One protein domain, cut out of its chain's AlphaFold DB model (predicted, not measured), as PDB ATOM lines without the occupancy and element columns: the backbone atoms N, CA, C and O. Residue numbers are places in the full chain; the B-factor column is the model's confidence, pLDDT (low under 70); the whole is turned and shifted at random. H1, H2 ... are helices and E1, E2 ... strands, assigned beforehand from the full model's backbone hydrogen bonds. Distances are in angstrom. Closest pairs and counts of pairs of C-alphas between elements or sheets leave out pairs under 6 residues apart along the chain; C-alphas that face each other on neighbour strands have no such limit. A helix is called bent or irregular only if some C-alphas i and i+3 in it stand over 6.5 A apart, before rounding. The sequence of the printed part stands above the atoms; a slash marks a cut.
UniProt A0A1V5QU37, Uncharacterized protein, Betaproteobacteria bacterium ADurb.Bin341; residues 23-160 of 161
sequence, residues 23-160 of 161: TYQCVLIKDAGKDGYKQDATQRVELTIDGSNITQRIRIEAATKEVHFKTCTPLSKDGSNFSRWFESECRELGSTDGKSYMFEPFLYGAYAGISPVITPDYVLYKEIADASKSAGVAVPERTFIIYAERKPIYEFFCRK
ATOM      1  N   THR A  23      48.652  95.368  59.225       96.75
ATOM      2  CA  THR A  23      48.975  96.783  59.447       96.75
ATOM      3  C   THR A  23      50.122  97.209  58.545       96.75
ATOM      4  O   THR A  23      51.118  96.498  58.420       96.75
ATOM      5  N   TYR A  24      49.993  98.392  57.951       97.88
ATOM      6  CA  TYR A  24      50.962  98.971  57.036       97.88
ATOM      7  C   TYR A  24      51.302 100.410  57.422       97.88
ATOM      8  O   TYR A  24      50.448 101.185  57.860       97.88
ATOM      9  N   GLN A  25      52.557 100.778  57.188       97.88
ATOM     10  CA  GLN A  25      53.034 102.154  57.170       97.88
ATOM     11  C   GLN A  25      53.185 102.584  55.713       97.88
ATOM     12  O   GLN A  25      53.986 102.019  54.964       97.88
ATOM     13  N   CYS A  26      52.392 103.568  55.297       98.44
ATOM     14  CA  CYS A  26      52.415 104.083  53.939       98.44
ATOM     15  C   CYS A  26      53.059 105.464  53.897       98.44
ATOM     16  O   CYS A  26      52.636 106.376  54.606       98.44
ATOM     17  N   VAL A  27      54.054 105.627  53.029       98.06
ATOM     18  CA  VAL A  27      54.776 106.893  52.834       98.06
ATOM     19  C   VAL A  27      54.466 107.436  51.450       98.06
ATOM     20  O   VAL A  27      54.408 106.669  50.486       98.06
ATOM     21  N   LEU A  28      54.250 108.747  51.358       98.38
ATOM     22  CA  LEU A  28      53.952 109.416  50.101       98.38
ATOM     23  C   LEU A  28      55.140 109.305  49.142       98.38
ATOM     24  O   LEU A  28      56.278 109.588  49.516       98.38
ATOM     25  N   ILE A  29      54.861 108.931  47.900       97.88
ATOM     26  CA  ILE A  29      55.803 108.986  46.788       97.88
ATOM     27  C   ILE A  29      55.404 110.163  45.900       97.88
ATOM     28  O   ILE A  29      54.260 110.268  45.465       97.88
ATOM     29  N   LYS A  30      56.347 111.074  45.658       94.94
ATOM     30  CA  LYS A  30      56.156 112.263  44.825       94.94
ATOM     31  C   LYS A  30      57.015 112.177  43.576       94.94
ATOM     32  O   LYS A  30      58.171 111.763  43.649       94.94
ATOM     33  N   ASP A  31      56.460 112.628  42.461       92.75
ATOM     34  CA  ASP A  31      57.239 112.940  41.268       92.75
ATOM     35  C   ASP A  31      58.137 114.160  41.557       92.75
ATOM     36  O   ASP A  31      57.666 115.228  41.952       92.75
ATOM     37  N   ALA A  32      59.445 113.977  41.407       91.62
ATOM     38  CA  ALA A  32      60.489 114.990  41.532       91.62
ATOM     39  C   ALA A  32      61.039 115.415  40.152       91.62
ATOM     40  O   ALA A  32      62.135 115.974  40.043       91.62
ATOM     41  N   GLY A  33      60.281 115.165  39.082       91.50
ATOM     42  CA  GLY A  33      60.586 115.540  37.713       91.50
ATOM     43  C   GLY A  33      61.776 114.764  37.163       91.50
ATOM     44  O   GLY A  33      61.749 113.544  37.027       91.50
ATOM     45  N   LYS A  34      62.857 115.477  36.823       89.00
ATOM     46  CA  LYS A  34      64.062 114.858  36.237       89.00
ATOM     47  C   LYS A  34      64.776 113.899  37.191       89.00
ATOM     48  O   LYS A  34      65.493 113.023  36.717       89.00
ATOM     49  N   ASP A  35      64.561 114.050  38.495       87.50
ATOM     50  CA  ASP A  35      65.123 113.169  39.521       87.50
ATOM     51  C   ASP A  35      64.292 111.885  39.714       87.50
ATOM     52  O   ASP A  35      64.589 111.088  40.604       87.50
ATOM     53  N   GLY A  36      63.240 111.691  38.910       93.50
ATOM     54  CA  GLY A  36      62.286 110.599  39.061       93.50
ATOM     55  C   GLY A  36      61.435 110.779  40.316       93.50
ATOM     56  O   GLY A  36      60.985 111.881  40.597       93.50
ATOM     57  N   TYR A  37      61.208 109.718  41.083       96.50
ATOM     58  CA  TYR A  37      60.377 109.743  42.288       96.50
ATOM     59  C   TYR A  37      61.190 109.903  43.574       96.50
ATOM     60  O   TYR A  37      62.321 109.436  43.666       96.50
ATOM     61  N   LYS A  38      60.588 110.519  44.599       96.50
ATOM     62  CA  LYS A  38      61.146 110.637  45.957       96.50
ATOM     63  C   LYS A  38      60.088 110.331  47.011       96.50
ATOM     64  O   LYS A  38      58.905 110.592  46.809       96.50
ATOM     65  N   GLN A  39      60.526 109.809  48.153       95.88
ATOM     66  CA  GLN A  39      59.663 109.658  49.323       95.88
ATOM     67  C   GLN A  39      59.519 110.981  50.088       95.88
ATOM     68  O   GLN A  39      60.499 111.701  50.284       95.88
ATOM     69  N   ASP A  40      58.312 111.266  50.568       95.94
ATOM     70  CA  ASP A  40      58.015 112.338  51.516       95.94
ATOM     71  C   ASP A  40      57.431 111.733  52.798       95.94
ATOM     72  O   ASP A  40      56.235 111.469  52.903       95.94
ATOM     73  N   ALA A  41      58.295 111.514  53.789       92.25
ATOM     74  CA  ALA A  41      57.923 110.911  55.068       92.25
ATOM     75  C   ALA A  41      57.087 111.831  55.979       92.25
ATOM     76  O   ALA A  41      56.583 111.376  57.007       92.25
ATOM     77  N   THR A  42      56.926 113.117  55.636       95.50
ATOM     78  CA  THR A  42      56.083 114.039  56.418       95.50
ATOM     79  C   THR A  42      54.591 113.784  56.199       95.50
ATOM     80  O   THR A  42      53.767 114.135  57.054       95.50
ATOM     81  N   GLN A  43      54.259 113.120  55.087       97.50
ATOM     82  CA  GLN A  43      52.911 112.748  54.688       97.50
ATOM     83  C   GLN A  43      52.804 111.228  54.642       97.50
ATOM     84  O   GLN A  43      53.553 110.542  53.944       97.50
ATOM     85  N   ARG A  44      51.872 110.685  55.420       97.62
ATOM     86  CA  ARG A  44      51.812 109.250  55.690       97.62
ATOM     87  C   ARG A  44      50.395 108.766  55.926       97.62
ATOM     88  O   ARG A  44      49.528 109.541  56.328       97.62
ATOM     89  N   VAL A  45      50.201 107.467  55.736       98.25
ATOM     90  CA  VAL A  45      48.985 106.754  56.120       98.25
ATOM     91  C   VAL A  45      49.372 105.578  57.005       98.25
ATOM     92  O   VAL A  45      50.158 104.727  56.598       98.25
ATOM     93  N   GLU A  46      48.824 105.531  58.215       97.81
ATOM     94  CA  GLU A  46      48.771 104.291  58.995       97.81
ATOM     95  C   GLU A  46      47.527 103.541  58.514       97.81
ATOM     96  O   GLU A  46      46.429 104.086  58.618       97.81
ATOM     97  N   LEU A  47      47.691 102.354  57.927       98.00
ATOM     98  CA  LEU A  47      46.603 101.575  57.326       98.00
ATOM     99  C   LEU A  47      46.470 100.235  58.044       98.00
ATOM    100  O   LEU A  47      47.452  99.503  58.151       98.00
ATOM    101  N   THR A  48      45.258  99.875  58.455       97.38
ATOM    102  CA  THR A  48      44.953  98.546  58.991       97.38
ATOM    103  C   THR A  48      43.797  97.927  58.214       97.38
ATOM    104  O   THR A  48      42.777  98.575  57.984       97.38
ATOM    105  N   ILE A  49      43.968  96.670  57.806       96.12
ATOM    106  CA  ILE A  49      42.972  95.871  57.089       96.12
ATOM    107  C   ILE A  49      42.693  94.610  57.911       96.12
ATOM    108  O   ILE A  49      43.578  93.780  58.111       96.12
ATOM    109  N   ASP A  50      41.454  94.470  58.371       93.62
ATOM    110  CA  ASP A  50      40.940  93.317  59.112       93.62
ATOM    111  C   ASP A  50      39.676  92.796  58.412       93.62
ATOM    112  O   ASP A  50      38.557  93.274  58.629       93.62
ATOM    113  N   GLY A  51      39.869  91.875  57.466       87.56
ATOM    114  CA  GLY A  51      38.807  91.427  56.567       87.56
ATOM    115  C   GLY A  51      38.232  92.595  55.757       87.56
ATOM    116  O   GLY A  51      38.937  93.226  54.974       87.56
ATOM    117  N   SER A  52      36.942  92.885  55.941       86.38
ATOM    118  CA  SER A  52      36.271  94.031  55.308       86.38
ATOM    119  C   SER A  52      36.399  95.336  56.098       86.38
ATOM    120  O   SER A  52      35.950  96.377  55.619       86.38
ATOM    121  N   ASN A  53      36.943  95.292  57.314       93.25
ATOM    122  CA  ASN A  53      37.137  96.471  58.140       93.25
ATOM    123  C   ASN A  53      38.469  97.132  57.777       93.25
ATOM    124  O   ASN A  53      39.532  96.526  57.909       93.25
ATOM    125  N   ILE A  54      38.404  98.374  57.305       96.38
ATOM    126  CA  ILE A  54      39.577  99.149  56.914       96.38
ATOM    127  C   ILE A  54      39.597 100.414  57.751       96.38
ATOM    128  O   ILE A  54      38.684 101.237  57.675       96.38
ATOM    129  N   THR A  55      40.668 100.589  58.514       95.88
ATOM    130  CA  THR A  55      40.928 101.827  59.240       95.88
ATOM    131  C   THR A  55      42.165 102.485  58.665       95.88
ATOM    132  O   THR A  55      43.116 101.829  58.236       95.88
ATOM    133  N   GLN A  56      42.145 103.811  58.622       96.31
ATOM    134  CA  GLN A  56      43.329 104.564  58.262       96.31
ATOM    135  C   GLN A  56      43.435 105.848  59.079       96.31
ATOM    136  O   GLN A  56      42.439 106.376  59.583       96.31
ATOM    137  N   ARG A  57      44.670 106.326  59.217       96.62
ATOM    138  CA  ARG A  57      44.992 107.648  59.749       96.62
ATOM    139  C   ARG A  57      45.883 108.348  58.744       96.62
ATOM    140  O   ARG A  57      47.048 107.985  58.587       96.62
ATOM    141  N   ILE A  58      45.320 109.325  58.046       97.06
ATOM    142  CA  ILE A  58      45.982 110.037  56.956       97.06
ATOM    143  C   ILE A  58      46.521 111.359  57.484       97.06
ATOM    144  O   ILE A  58      45.770 112.208  57.963       97.06
ATOM    145  N   ARG A  59      47.827 111.562  57.333       96.44
ATOM    146  CA  ARG A  59      48.496 112.844  57.540       96.44
ATOM    147  C   ARG A  59      48.954 113.380  56.189       96.44
ATOM    148  O   ARG A  59      49.834 112.793  55.566       96.44
ATOM    149  N   ILE A  60      48.386 114.506  55.773       95.94
ATOM    150  CA  ILE A  60      48.743 115.237  54.552       95.94
ATOM    151  C   ILE A  60      48.841 116.726  54.856       95.94
ATOM    152  O   ILE A  60      48.176 117.215  55.766       95.94
ATOM    153  N   GLU A  61      49.652 117.451  54.091       94.75
ATOM    154  CA  GLU A  61      49.837 118.900  54.273       94.75
ATOM    155  C   GLU A  61      48.554 119.690  53.985       94.75
ATOM    156  O   GLU A  61      48.309 120.725  54.595       94.75
ATOM    157  N   ALA A  62      47.707 119.169  53.095       93.62
ATOM    158  CA  ALA A  62      46.446 119.785  52.695       93.62
ATOM    159  C   ALA A  62      45.316 119.637  53.730       93.62
ATOM    160  O   ALA A  62      44.167 119.936  53.415       93.62
ATOM    161  N   ALA A  63      45.601 119.151  54.941       92.25
ATOM    162  CA  ALA A  63      44.638 119.052  56.030       92.25
ATOM    163  C   ALA A  63      45.238 119.584  57.337       92.25
ATOM    164  O   ALA A  63      46.404 119.357  57.651       92.25
ATOM    165  N   THR A  64      44.426 120.268  58.146       90.25
ATOM    166  CA  THR A  64      44.894 120.871  59.409       90.25
ATOM    167  C   THR A  64      45.169 119.849  60.515       90.25
ATOM    168  O   THR A  64      45.792 120.180  61.527       90.25
ATOM    169  N   LYS A  65      44.690 118.614  60.349       90.56
ATOM    170  CA  LYS A  65      44.823 117.489  61.281       90.56
ATOM    171  C   LYS A  65      44.862 116.173  60.511       90.56
ATOM    172  O   LYS A  65      44.643 116.148  59.304       90.56
ATOM    173  N   GLU A  66      45.101 115.080  61.231       94.06
ATOM    174  CA  GLU A  66      44.896 113.743  60.678       94.06
ATOM    175  C   GLU A  66      43.427 113.536  60.302       94.06
ATOM    176  O   GLU A  66      42.513 113.837  61.078       94.06
ATOM    177  N   VAL A  67      43.221 113.019  59.098       94.44
ATOM    178  CA  VAL A  67      41.908 112.748  58.522       94.44
ATOM    179  C   VAL A  67      41.750 111.263  58.251       94.44
ATOM    180  O   VAL A  67      42.715 110.498  58.276       94.44
ATOM    181  N   HIS A  68      40.514 110.866  57.988       95.56
ATOM    182  CA  HIS A  68      40.170 109.512  57.621       95.56
ATOM    183  C   HIS A  68      38.967 109.500  56.670       95.56
ATOM    184  O   HIS A  68      38.082 110.338  56.774       95.56
ATOM    185  N   PHE A  69      38.908 108.563  55.732       96.12
ATOM    186  CA  PHE A  69      37.679 108.194  55.033       96.12
ATOM    187  C   PHE A  69      36.765 107.370  55.940       96.12
ATOM    188  O   PHE A  69      37.214 106.394  56.542       96.12
ATOM    189  N   LYS A  70      35.494 107.764  56.031       94.44
ATOM    190  CA  LYS A  70      34.501 107.149  56.925       94.44
ATOM    191  C   LYS A  70      34.005 105.798  56.432       94.44
ATOM    192  O   LYS A  70      33.692 104.931  57.241       94.44
ATOM    193  N   THR A  71      33.921 105.635  55.116       95.38
ATOM    194  CA  THR A  71      33.336 104.450  54.491       95.38
ATOM    195  C   THR A  71      34.375 103.814  53.593       95.38
ATOM    196  O   THR A  71      34.867 104.477  52.688       95.38
ATOM    197  N   CYS A  72      34.684 102.539  53.811       97.38
ATOM    198  CA  CYS A  72      35.527 101.743  52.928       97.38
ATOM    199  C   CYS A  72      34.773 100.482  52.510       97.38
ATOM    200  O   CYS A  72      34.225  99.777  53.355       97.38
ATOM    201  N   THR A  73      34.741 100.200  51.212       95.69
ATOM    202  CA  THR A  73      33.995  99.077  50.639       95.69
ATOM    203  C   THR A  73      34.851  98.303  49.641       95.69
ATOM    204  O   THR A  73      35.507  98.935  48.806       95.69
ATOM    205  N   PRO A  74      34.810  96.959  49.658       95.69
ATOM    206  CA  PRO A  74      35.390  96.152  48.592       95.69
ATOM    207  C   PRO A  74      34.772  96.496  47.235       95.69
ATOM    208  O   PRO A  74      33.562  96.704  47.118       95.69
ATOM    209  N   LEU A  75      35.601  96.528  46.196       94.25
ATOM    210  CA  LEU A  75      35.173  96.795  44.830       94.25
ATOM    211  C   LEU A  75      34.707  95.516  44.142       94.25
ATOM    212  O   LEU A  75      35.401  94.498  44.114       94.25
ATOM    213  N   SER A  76      33.547  95.602  43.494       92.56
ATOM    214  CA  SER A  76      33.124  94.585  42.535       92.56
ATOM    215  C   SER A  76      33.959  94.701  41.261       92.56
ATOM    216  O   SER A  76      34.206  95.803  40.772       92.56
ATOM    217  N   LYS A  77      34.392  93.565  40.705       90.75
ATOM    218  CA  LYS A  77      35.155  93.520  39.448       90.75
ATOM    219  C   LYS A  77      34.217  93.769  38.265       90.75
ATOM    220  O   LYS A  77      33.749  92.842  37.616       90.75
ATOM    221  N   ASP A  78      33.936  95.042  38.020       90.12
ATOM    222  CA  ASP A  78      33.021  95.535  36.983       90.12
ATOM    223  C   ASP A  78      33.700  95.792  35.622       90.12
ATOM    224  O   ASP A  78      33.066  96.253  34.677       90.12
ATOM    225  N   GLY A  79      35.001  95.505  35.518       88.94
ATOM    226  CA  GLY A  79      35.799  95.711  34.309       88.94
ATOM    227  C   GLY A  79      36.339  97.133  34.133       88.94
ATOM    228  O   GLY A  79      37.146  97.358  33.229       88.94
ATOM    229  N   SER A  80      35.966  98.084  34.997       91.75
ATOM    230  CA  SER A  80      36.569  99.415  35.001       91.75
ATOM    231  C   SER A  80      38.053  99.353  35.366       91.75
ATOM    232  O   SER A  80      38.511  98.484  36.106       91.75
ATOM    233  N   ASN A  81      38.832 100.320  34.878       91.94
ATOM    234  CA  ASN A  81      40.237 100.440  35.268       91.94
ATOM    235  C   ASN A  81      40.395 100.560  36.790       91.94
ATOM    236  O   ASN A  81      41.261  99.917  37.368       91.94
ATOM    237  N   PHE A  82      39.506 101.310  37.441       92.06
ATOM    238  CA  PHE A  82      39.550 101.490  38.885       92.06
ATOM    239  C   PHE A  82      39.365 100.164  39.639       92.06
ATOM    240  O   PHE A  82      40.186  99.835  40.491       92.06
ATOM    241  N   SER A  83      38.364  99.349  39.279       93.00
ATOM    242  CA  SER A  83      38.154  98.035  39.910       93.00
ATOM    243  C   SER A  83      39.211  96.992  39.532       93.00
ATOM    244  O   SER A  83      39.395  96.006  40.250       93.00
ATOM    245  N   ARG A  84      39.937  97.197  38.427       93.00
ATOM    246  CA  ARG A  84      41.111  96.392  38.061       93.00
ATOM    247  C   ARG A  84      42.333  96.728  38.910       93.00
ATOM    248  O   ARG A  84      43.080  95.816  39.254       93.00
ATOM    249  N   TRP A  85      42.536  98.001  39.236       95.31
ATOM    250  CA  TRP A  85      43.681  98.469  40.020       95.31
ATOM    251  C   TRP A  85      43.470  98.270  41.522       95.31
ATOM    252  O   TRP A  85      44.391  97.896  42.237       95.31
ATOM    253  N   PHE A  86      42.252  98.461  42.016       97.19
ATOM    254  CA  PHE A  86      41.996  98.482  43.452       97.19
ATOM    255  C   PHE A  86      41.135  97.305  43.919       97.19
ATOM    256  O   PHE A  86      40.315  96.746  43.184       97.19
ATOM    257  N   GLU A  87      41.372  96.895  45.161       96.31
ATOM    258  CA  GLU A  87      40.560  95.918  45.886       96.31
ATOM    259  C   GLU A  87      39.448  96.614  46.669       96.31
ATOM    260  O   GLU A  87      38.329  96.110  46.714       96.31
ATOM    261  N   SER A  88      39.733  97.801  47.208       97.38
ATOM    262  CA  SER A  88      38.795  98.563  48.028       97.38
ATOM    263  C   SER A  88      38.784 100.033  47.644       97.38
ATOM    264  O   SER A  88      39.802 100.598  47.239       97.38
ATOM    265  N   GLU A  89      37.624 100.655  47.825       97.56
ATOM    266  CA  GLU A  89      37.425 102.091  47.706       97.56
ATOM    267  C   GLU A  89      37.010 102.674  49.050       97.56
ATOM    268  O   GLU A  89      36.119 102.141  49.707       97.56
ATOM    269  N   CYS A  90      37.622 103.788  49.433       97.81
ATOM    270  CA  CYS A  90      37.252 104.553  50.610       97.81
ATOM    271  C   CYS A  90      36.723 105.937  50.220       97.81
ATOM    272  O   CYS A  90      37.262 106.588  49.328       97.81
ATOM    273  N   ARG A  91      35.666 106.405  50.881       96.56
ATOM    274  CA  ARG A  91      34.956 107.656  50.587       96.56
ATOM    275  C   ARG A  91      34.636 108.421  51.862       96.56
ATOM    276  O   ARG A  91      34.763 107.904  52.969       96.56
ATOM    277  N   GLU A  92      34.203 109.666  51.665       93.06
ATOM    278  CA  GLU A  92      33.757 110.577  52.721       93.06
ATOM    279  C   GLU A  92      34.872 110.899  53.716       93.06
ATOM    280  O   GLU A  92      34.940 110.340  54.809       93.06
ATOM    281  N   LEU A  93      35.757 111.820  53.332       91.81
ATOM    282  CA  LEU A  93      36.783 112.329  54.237       91.81
ATOM    283  C   LEU A  93      36.138 112.894  55.526       91.81
ATOM    284  O   LEU A  93      35.038 113.453  55.516       91.81
ATOM    285  N   GLY A  94      36.818 112.712  56.651       87.75
ATOM    286  CA  GLY A  94      36.379 113.020  58.008       87.75
ATOM    287  C   GLY A  94      37.573 113.239  58.940       87.75
ATOM    288  O   GLY A  94      38.704 112.908  58.598       87.75
ATOM    289  N   SER A  95      37.338 113.789  60.134       82.50
ATOM    290  CA  SER A  95      38.379 113.913  61.171       82.50
ATOM    291  C   SER A  95      38.435 112.668  62.043       82.50
ATOM    292  O   SER A  95      37.392 112.205  62.502       82.50
ATOM    293  N   THR A  96      39.632 112.161  62.339       72.12
ATOM    294  CA  THR A  96      39.846 110.980  63.203       72.12
ATOM    295  C   THR A  96      39.285 111.149  64.621       72.12
ATOM    296  O   THR A  96      38.900 110.172  65.252       72.12
ATOM    297  N   ASP A  97      39.187 112.384  65.121       75.50
ATOM    298  CA  ASP A  97      38.674 112.703  66.462       75.50
ATOM    299  C   ASP A  97      37.201 113.158  66.482       75.50
ATOM    300  O   ASP A  97      36.699 113.566  67.531       75.50
ATOM    301  N   GLY A  98      36.518 113.149  65.330       69.94
ATOM    302  CA  GLY A  98      35.143 113.645  65.188       69.94
ATOM    303  C   GLY A  98      34.975 115.157  65.396       69.94
ATOM    304  O   GLY A  98      33.847 115.651  65.382       69.94
ATOM    305  N   LYS A  99      36.066 115.910  65.586       76.25
ATOM    306  CA  LYS A  99      36.039 117.368  65.755       76.25
ATOM    307  C   LYS A  99      36.122 118.075  64.406       76.25
ATOM    308  O   LYS A  99      36.450 117.478  63.381       76.25
ATOM    309  N   SER A 100      35.861 119.382  64.420       78.69
ATOM    310  CA  SER A 100      36.050 120.234  63.247       78.69
ATOM    311  C   SER A 100      37.477 120.117  62.707       78.69
ATOM    312  O   SER A 100      38.460 120.174  63.458       78.69
ATOM    313  N   TYR A 101      37.560 119.972  61.391       82.19
ATOM    314  CA  TYR A 101      38.779 119.866  60.603       82.19
ATOM    315  C   TYR A 101      38.604 120.702  59.333       82.19
ATOM    316  O   TYR A 101      37.479 120.998  58.927       82.19
ATOM    317  N   MET A 102      39.718 121.111  58.736       84.44
ATOM    318  CA  MET A 102      39.735 121.811  57.456       84.44
ATOM    319  C   MET A 102      40.701 121.093  56.528       84.44
ATOM    320  O   MET A 102      41.733 120.587  56.975       84.44
ATOM    321  N   PHE A 103      40.355 121.070  55.250       88.94
ATOM    322  CA  PHE A 103      41.211 120.585  54.184       88.94
ATOM    323  C   PHE A 103      41.102 121.508  52.974       88.94
ATOM    324  O   PHE A 103      40.119 122.238  52.831       88.94
ATOM    325  N   GLU A 104      42.116 121.472  52.118       89.62
ATOM    326  CA  GLU A 104      42.145 122.262  50.892       89.62
ATOM    327  C   GLU A 104      40.954 121.925  49.979       89.62
ATOM    328  O   GLU A 104      40.676 120.742  49.768       89.62
ATOM    329  N   PRO A 105      40.263 122.914  49.379       88.12
ATOM    330  CA  PRO A 105      39.009 122.693  48.650       88.12
ATOM    331  C   PRO A 105      39.054 121.615  47.563       88.12
ATOM    332  O   PRO A 105      38.040 120.965  47.314       88.12
ATOM    333  N   PHE A 106      40.215 121.382  46.943       89.81
ATOM    334  CA  PHE A 106      40.371 120.343  45.924       89.81
ATOM    335  C   PHE A 106      40.149 118.923  46.468       89.81
ATOM    336  O   PHE A 106      39.889 118.016  45.691       89.81
ATOM    337  N   LEU A 107      40.223 118.704  47.785       91.94
ATOM    338  CA  LEU A 107      39.914 117.417  48.419       91.94
ATOM    339  C   LEU A 107      38.412 117.206  48.652       91.94
ATOM    340  O   LEU A 107      38.003 116.171  49.182       91.94
ATOM    341  N   TYR A 108      37.567 118.159  48.254       90.12
ATOM    342  CA  TYR A 108      36.126 117.982  48.325       90.12
ATOM    343  C   TYR A 108      35.678 116.843  47.399       90.12
ATOM    344  O   TYR A 108      35.961 116.836  46.203       90.12
ATOM    345  N   GLY A 109      34.979 115.855  47.960       91.25
ATOM    346  CA  GLY A 109      34.586 114.652  47.221       91.25
ATOM    347  C   GLY A 109      35.745 113.697  46.912       91.25
ATOM    348  O   GLY A 109      35.574 112.797  46.087       91.25
ATOM    349  N   ALA A 110      36.903 113.869  47.563       96.69
ATOM    350  CA  ALA A 110      38.005 112.930  47.443       96.69
ATOM    351  C   ALA A 110      37.583 111.510  47.851       96.69
ATOM    352  O   ALA A 110      36.716 111.298  48.706       96.69
ATOM    353  N   TYR A 111      38.234 110.537  47.232       97.25
ATOM    354  CA  TYR A 111      38.091 109.115  47.517       97.25
ATOM    355  C   TYR A 111      39.468 108.461  47.440       97.25
ATOM    356  O   TYR A 111      40.396 109.040  46.880       97.25
ATOM    357  N   ALA A 112      39.626 107.269  48.002       98.25
ATOM    358  CA  ALA A 112      40.875 106.530  47.933       98.25
ATOM    359  C   ALA A 112      40.685 105.130  47.363       98.25
ATOM    360  O   ALA A 112      39.694 104.467  47.651       98.25
ATOM    361  N   GLY A 113      41.657 104.689  46.572       98.12
ATOM    362  CA  GLY A 113      41.805 103.305  46.140       98.12
ATOM    363  C   GLY A 113      42.896 102.612  46.951       98.12
ATOM    364  O   GLY A 113      43.984 103.164  47.131       98.12
ATOM    365  N   ILE A 114      42.615 101.399  47.421       98.38
ATOM    366  CA  ILE A 114      43.589 100.525  48.085       98.38
ATOM    367  C   ILE A 114      43.847  99.345  47.158       98.38
ATOM    368  O   ILE A 114      42.908  98.639  46.780       98.38
ATOM    369  N   SER A 115      45.097  99.158  46.734       97.94
ATOM    370  CA  SER A 115      45.442  98.060  45.820       97.94
ATOM    371  C   SER A 115      45.243  96.714  46.516       97.94
ATOM    372  O   SER A 115      45.321  96.667  47.748       97.94
ATOM    373  N   PRO A 116      45.078  95.606  45.770       96.12
ATOM    374  CA  PRO A 116      45.359  94.284  46.325       96.12
ATOM    375  C   PRO A 116      46.818  94.193  46.802       96.12
ATOM    376  O   PRO A 116      47.616  95.114  46.583       96.12
ATOM    377  N   VAL A 117      47.176  93.072  47.434       96.44
ATOM    378  CA  VAL A 117      48.591  92.745  47.665       96.44
ATOM    379  C   VAL A 117      49.319  92.753  46.322       96.44
ATOM    380  O   VAL A 117      48.882  92.115  45.365       96.44
ATOM    381  N   ILE A 118      50.407  93.511  46.248       97.69
ATOM    382  CA  ILE A 118      51.176  93.709  45.027       97.69
ATOM    383  C   ILE A 118      52.127  92.533  44.845       97.69
ATOM    384  O   ILE A 118      53.081  92.335  45.596       97.69
ATOM    385  N   THR A 119      51.870  91.776  43.793       96.88
ATOM    386  CA  THR A 119      52.686  90.666  43.305       96.88
ATOM    387  C   THR A 119      53.174  90.977  41.883       96.88
ATOM    388  O   THR A 119      52.650  91.895  41.250       96.88
ATOM    389  N   PRO A 120      54.178  90.258  41.342       97.31
ATOM    390  CA  PRO A 120      54.703  90.523  39.996       97.31
ATOM    391  C   PRO A 120      53.680  90.468  38.846       97.31
ATOM    392  O   PRO A 120      53.934  91.028  37.784       97.31
ATOM    393  N   ASP A 121      52.540  89.803  39.036       96.06
ATOM    394  CA  ASP A 121      51.413  89.732  38.096       96.06
ATOM    395  C   ASP A 121      50.406  90.888  38.241       96.06
ATOM    396  O   ASP A 121      49.481  91.012  37.433       96.06
ATOM    397  N   TYR A 122      50.577  91.764  39.236       96.50
ATOM    398  CA  TYR A 122      49.744  92.948  39.393       96.50
ATOM    399  C   TYR A 122      49.909  93.895  38.194       96.50
ATOM    400  O   TYR A 122      51.013  94.179  37.735       96.50
ATOM    401  N   VAL A 123      48.791  94.427  37.696       94.69
ATOM    402  CA  VAL A 123      48.739  95.162  36.419       94.69
ATOM    403  C   VAL A 123      49.590  96.436  36.383       94.69
ATOM    404  O   VAL A 123      49.997  96.837  35.300       94.69
ATOM    405  N   LEU A 124      49.877  97.047  37.539       96.25
ATOM    406  CA  LEU A 124      50.762  98.218  37.660       96.25
ATOM    407  C   LEU A 124      52.114  97.871  38.309       96.25
ATOM    408  O   LEU A 124      52.804  98.749  38.826       96.25
ATOM    409  N   TYR A 125      52.484  96.585  38.372       98.00
ATOM    410  CA  TYR A 125      53.685  96.146  39.086       98.00
ATOM    411  C   TYR A 125      54.949  96.815  38.544       98.00
ATOM    412  O   TYR A 125      55.790  97.255  39.325       98.00
ATOM    413  N   LYS A 126      55.085  96.910  37.217       98.00
ATOM    414  CA  LYS A 126      56.278  97.478  36.578       98.00
ATOM    415  C   LYS A 126      56.440  98.953  36.937       98.00
ATOM    416  O   LYS A 126      57.516  99.357  37.361       98.00
ATOM    417  N   GLU A 127      55.369  99.727  36.815       96.62
ATOM    418  CA  GLU A 127      55.330 101.153  37.130       96.62
ATOM    419  C   GLU A 127      55.666 101.395  38.606       96.62
ATOM    420  O   GLU A 127      56.503 102.236  38.932       96.62
ATOM    421  N   ILE A 128      55.080 100.598  39.506       97.81
ATOM    422  CA  ILE A 128      55.350 100.676  40.945       97.81
ATOM    423  C   ILE A 128      56.794 100.275  41.265       97.81
ATOM    424  O   ILE A 128      57.435 100.908  42.108       97.81
ATOM    425  N   ALA A 129      57.330  99.243  40.613       98.06
ATOM    426  CA  ALA A 129      58.714  98.819  40.793       98.06
ATOM    427  C   ALA A 129      59.704  99.889  40.313       98.06
ATOM    428  O   ALA A 129      60.672 100.184  41.018       98.06
ATOM    429  N   ASP A 130      59.436 100.520  39.167       97.19
ATOM    430  CA  ASP A 130      60.260 101.599  38.624       97.19
ATOM    431  C   ASP A 130      60.217 102.841  39.536       97.19
ATOM    432  O   ASP A 130      61.268 103.396  39.873       97.19
ATOM    433  N   ALA A 131      59.035 103.221  40.035       96.94
ATOM    434  CA  ALA A 131      58.885 104.307  41.005       96.94
ATOM    435  C   ALA A 131      59.582 104.000  42.342       96.94
ATOM    436  O   ALA A 131      60.263 104.863  42.897       96.94
ATOM    437  N   SER A 132      59.485 102.760  42.834       97.31
ATOM    438  CA  SER A 132      60.154 102.322  44.069       97.31
ATOM    439  C   SER A 132      61.672 102.398  43.930       97.31
ATOM    440  O   SER A 132      62.354 102.965  44.785       97.31
ATOM    441  N   LYS A 133      62.202 101.892  42.809       97.44
ATOM    442  CA  LYS A 133      63.627 101.964  42.481       97.44
ATOM    443  C   LYS A 133      64.101 103.410  42.405       97.44
ATOM    444  O   LYS A 133      65.141 103.731  42.974       97.44
ATOM    445  N   SER A 134      63.343 104.272  41.731       96.94
ATOM    446  CA  SER A 134      63.669 105.693  41.622       96.94
ATOM    447  C   SER A 134      63.681 106.391  42.983       96.94
ATOM    448  O   SER A 134      64.594 107.163  43.254       96.94
ATOM    449  N   ALA A 135      62.712 106.085  43.847       95.94
ATOM    450  CA  ALA A 135      62.615 106.650  45.190       95.94
ATOM    451  C   ALA A 135      63.587 106.021  46.205       95.94
ATOM    452  O   ALA A 135      63.621 106.456  47.356       95.94
ATOM    453  N   GLY A 136      64.383 105.023  45.802       95.75
ATOM    454  CA  GLY A 136      65.349 104.352  46.673       95.75
ATOM    455  C   GLY A 136      64.697 103.510  47.772       95.75
ATOM    456  O   GLY A 136      65.247 103.391  48.864       95.75
ATOM    457  N   VAL A 137      63.517 102.948  47.505       95.50
ATOM    458  CA  VAL A 137      62.722 102.174  48.467       95.50
ATOM    459  C   VAL A 137      62.352 100.801  47.902       95.50
ATOM    460  O   VAL A 137      62.335 100.588  46.692       95.50
ATOM    461  N   ALA A 138      62.030  99.851  48.780       96.62
ATOM    462  CA  ALA A 138      61.517  98.549  48.356       96.62
ATOM    463  C   ALA A 138      60.143  98.681  47.679       96.62
ATOM    464  O   ALA A 138      59.369  99.582  48.024       96.62
ATOM    465  N   VAL A 139      59.821  97.750  46.774       97.94
ATOM    466  CA  VAL A 139      58.470  97.619  46.205       97.94
ATOM    467  C   VAL A 139      57.463  97.480  47.355       97.94
ATOM    468  O   VAL A 139      57.713  96.693  48.270       97.94
ATOM    469  N   PRO A 140      56.382  98.276  47.382       98.31
ATOM    470  CA  PRO A 140      55.401  98.203  48.450       98.31
ATOM    471  C   PRO A 140      54.581  96.915  48.380       98.31
ATOM    472  O   PRO A 140      54.383  96.346  47.310       98.31
ATOM    473  N   GLU A 141      54.036  96.508  49.522       98.25
ATOM    474  CA  GLU A 141      53.069  95.410  49.589       98.25
ATOM    475  C   GLU A 141      51.689  95.849  49.093       98.25
ATOM    476  O   GLU A 141      50.949  95.038  48.545       98.25
ATOM    477  N   ARG A 142      51.338  97.128  49.272       98.38
ATOM    478  CA  ARG A 142      50.102  97.745  48.768       98.38
ATOM    479  C   ARG A 142      50.329  99.218  48.429       98.38
ATOM    480  O   ARG A 142      51.247  99.852  48.941       98.38
ATOM    481  N   THR A 143      49.452  99.803  47.628       98.62
ATOM    482  CA  THR A 143      49.344 101.259  47.481       98.62
ATOM    483  C   THR A 143      48.042 101.759  48.079       98.62
ATOM    484  O   THR A 143      46.998 101.123  47.920       98.62
ATOM    485  N   PHE A 144      48.097 102.934  48.696       98.62
ATOM    486  CA  PHE A 144      46.933 103.722  49.082       98.62
ATOM    487  C   PHE A 144      46.970 105.008  48.259       98.62
ATOM    488  O   PHE A 144      47.928 105.769  48.371       98.62
ATOM    489  N   ILE A 145      45.980 105.242  47.399       98.38
ATOM    490  CA  ILE A 145      45.998 106.376  46.465       98.38
ATOM    491  C   ILE A 145      44.759 107.231  46.674       98.38
ATOM    492  O   ILE A 145      43.648 106.738  46.508       98.38
ATOM    493  N   ILE A 146      44.947 108.510  47.000       98.12
ATOM    494  CA  ILE A 146      43.865 109.488  47.117       98.12
ATOM    495  C   ILE A 146      43.645 110.146  45.761       98.12
ATOM    496  O   ILE A 146      44.562 110.731  45.183       98.12
ATOM    497  N   TYR A 147      42.403 110.094  45.302       96.94
ATOM    498  CA  TYR A 147      41.920 110.750  44.105       96.94
ATOM    499  C   TYR A 147      41.046 111.949  44.456       96.94
ATOM    500  O   TYR A 147      40.208 111.885  45.357       96.94
ATOM    501  N   ALA A 148      41.176 113.006  43.664       93.31
ATOM    502  CA  ALA A 148      40.208 114.089  43.588       93.31
ATOM    503  C   ALA A 148      40.013 114.481  42.124       93.31
ATOM    504  O   ALA A 148      40.937 114.361  41.322       93.31
ATOM    505  N   GLU A 149      38.793 114.868  41.748       88.94
ATOM    506  CA  GLU A 149      38.456 115.196  40.351       88.94
ATOM    507  C   GLU A 149      38.915 114.124  39.335       88.94
ATOM    508  O   GLU A 149      39.312 114.427  38.210       88.94
ATOM    509  N   ARG A 150      38.866 112.842  39.738       88.75
ATOM    510  CA  ARG A 150      39.308 111.668  38.955       88.75
ATOM    511  C   ARG A 150      40.808 111.623  38.631       88.75
ATOM    512  O   ARG A 150      41.210 110.882  37.736       88.75
ATOM    513  N   LYS A 151      41.638 112.372  39.355       92.50
ATOM    514  CA  LYS A 151      43.100 112.358  39.228       92.50
ATOM    515  C   LYS A 151      43.741 111.876  40.527       92.50
ATOM    516  O   LYS A 151      43.232 112.239  41.590       92.50
ATOM    517  N   PRO A 152      44.822 111.084  40.469       94.38
ATOM    518  CA  PRO A 152      45.591 110.766  41.663       94.38
ATOM    519  C   PRO A 152      46.267 112.048  42.161       94.38
ATOM    520  O   PRO A 152      46.902 112.761  41.385       94.38
ATOM    521  N   ILE A 153      46.083 112.369  43.441       95.69
ATOM    522  CA  ILE A 153      46.684 113.548  44.084       95.69
ATOM    523  C   ILE A 153      47.743 113.135  45.105       95.69
ATOM    524  O   ILE A 153      48.756 113.813  45.255       95.69
ATOM    525  N   TYR A 154      47.528 112.007  45.784       97.62
ATOM    526  CA  TYR A 154      48.499 111.432  46.707       97.62
ATOM    527  C   TYR A 154      48.645 109.940  46.456       97.62
ATOM    528  O   TYR A 154      47.654 109.214  46.504       97.62
ATOM    529  N   GLU A 155      49.875 109.480  46.252       98.12
ATOM    530  CA  GLU A 155      50.200 108.071  46.044       98.12
ATOM    531  C   GLU A 155      51.112 107.579  47.164       98.12
ATOM    532  O   GLU A 155      52.287 107.934  47.238       98.12
ATOM    533  N   PHE A 156      50.573 106.771  48.072       98.69
ATOM    534  CA  PHE A 156      51.324 106.241  49.203       98.69
ATOM    535  C   PHE A 156      51.726 104.791  48.961       98.69
ATOM    536  O   PHE A 156      50.905 103.952  48.587       98.69
ATOM    537  N   PHE A 157      52.993 104.485  49.229       98.56
ATOM    538  CA  PHE A 157      53.549 103.136  49.138       98.56
ATOM    539  C   PHE A 157      53.572 102.508  50.531       98.56
ATOM    540  O   PHE A 157      54.299 102.979  51.408       98.56
ATOM    541  N   CYS A 158      52.769 101.460  50.722       98.50
ATOM    542  CA  CYS A 158      52.514 100.792  51.995       98.50
ATOM    543  C   CYS A 158      53.399  99.559  52.180       98.50
ATOM    544  O   CYS A 158      53.485  98.703  51.298       98.50
ATOM    545  N   ARG A 159      54.035  99.447  53.346       96.94
ATOM    546  CA  ARG A 159      54.870  98.303  53.742       96.94
ATOM    547  C   ARG A 159      54.522  97.889  55.162       96.94
ATOM    548  O   ARG A 159      54.058  98.735  55.933       96.94
ATOM    549  N   LYS A 160      54.739  96.623  55.516       93.31
ATOM    550  CA  LYS A 160      54.683  96.220  56.922       93.31
ATOM    551  C   LYS A 160      55.726  97.004  57.743       93.31
ATOM    552  O   LYS A 160      56.777  97.349  57.194       93.31
TER     553      LYS A 160
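This is residues 23 to 160 of the 161 residues of an uncharacterized protein of Betaproteobacteria bacterium ADurb.Bin341 (UniProt A0A1V5QU37). One antiparallel sheet of eight strands curls round on itself into a small, nearly closed barrel; its two edge strands, E3 and E4, come together at the seam. Helix H2 packs across the outside of E1, the short helix H1 only grazes the sheet, and residues 96 to 110 make a long loop between E5 and E6. The printed part has 138 residues with eight named strands and two named helices, in the order E1 E2 E3 E4 H1 E5 E6 H2 E7 E8, and is mostly strand. It is compact, with a radius of gyration of the C-alphas of 14.4 A and spans of 40 by 35 by 28 A.

Start with the sheet, which runs, strand beside strand, from E3 (residues 53 to 59) through E2 (37 to 50), E1 (23 to 31), E8 (151 to 159), E7 (142 to 148), E6 (111 to 114) and E5 (88 to 95) to E4 (67 to 74). It is strongly twisted, and curled: the way across it turns by 233 degrees. It is a folded sheet, bent back on itself: E3, E2 and E1 face E7, E6, E5 and E4, with E8 as the hinge. E2 bends by 84 degrees at residue 42. E1, E2 and E3 form a meander, each strand the antiparallel neighbour of the one before; look for N 26 and O 45, 2.8 A apart, and N 48 and O 55, 2.9 A, within hydrogen-bond range. Also within that range are N 27 and O 157 between E1 and E8, 3.1 A, N 144 and O 156 in the hairpin E7 and E8, 3.0 A, N 113 and O 145 between E6 and E7, 2.9 A, N 90 and O 112 in the hairpin E5 and E6, 2.8 A, and N 73 and O 89 between E4 and E5, 2.8 A. The closest C-alphas of E3 and E4 are those of Ile 58 and Val 67, 5.1 A apart. H2, residues 125 to 134, is on the sheet at a height of 8.7 A, over E1, and runs across the strands, at 70 degrees to E1 on the local plane. Its closest C-alphas to E2 are those of Ser 134 and Tyr 37, 5.3 A. H1, residues 81 to 85, only grazes the sheet with its residues 82 to 85 and is apart from H2. In H1 and H2 every O i to N i+4 pair is within hydrogen-bond range.

Find C-alpha 23 at (48.975, 96.783, 59.447); from there E1 runs 25.7 A to C-alpha 31. E2, the longest strand, starts from C-alpha 37 at (60.377, 109.743, 42.288) and spans 30.5 A. E4 spans 20.4 A, E5 20.2 A and H2 14.0 A. E8 covers 23.4 A, to C-alpha 159 at (54.870, 98.303, 53.742).

The C-alphas farthest apart are those of Ser 100 and Asp 121, 42.4 A. The printed part has no cut, and its one long link is E5 to E6. The mean pLDDT of the printed part is 94.1; residue 98 is under 70.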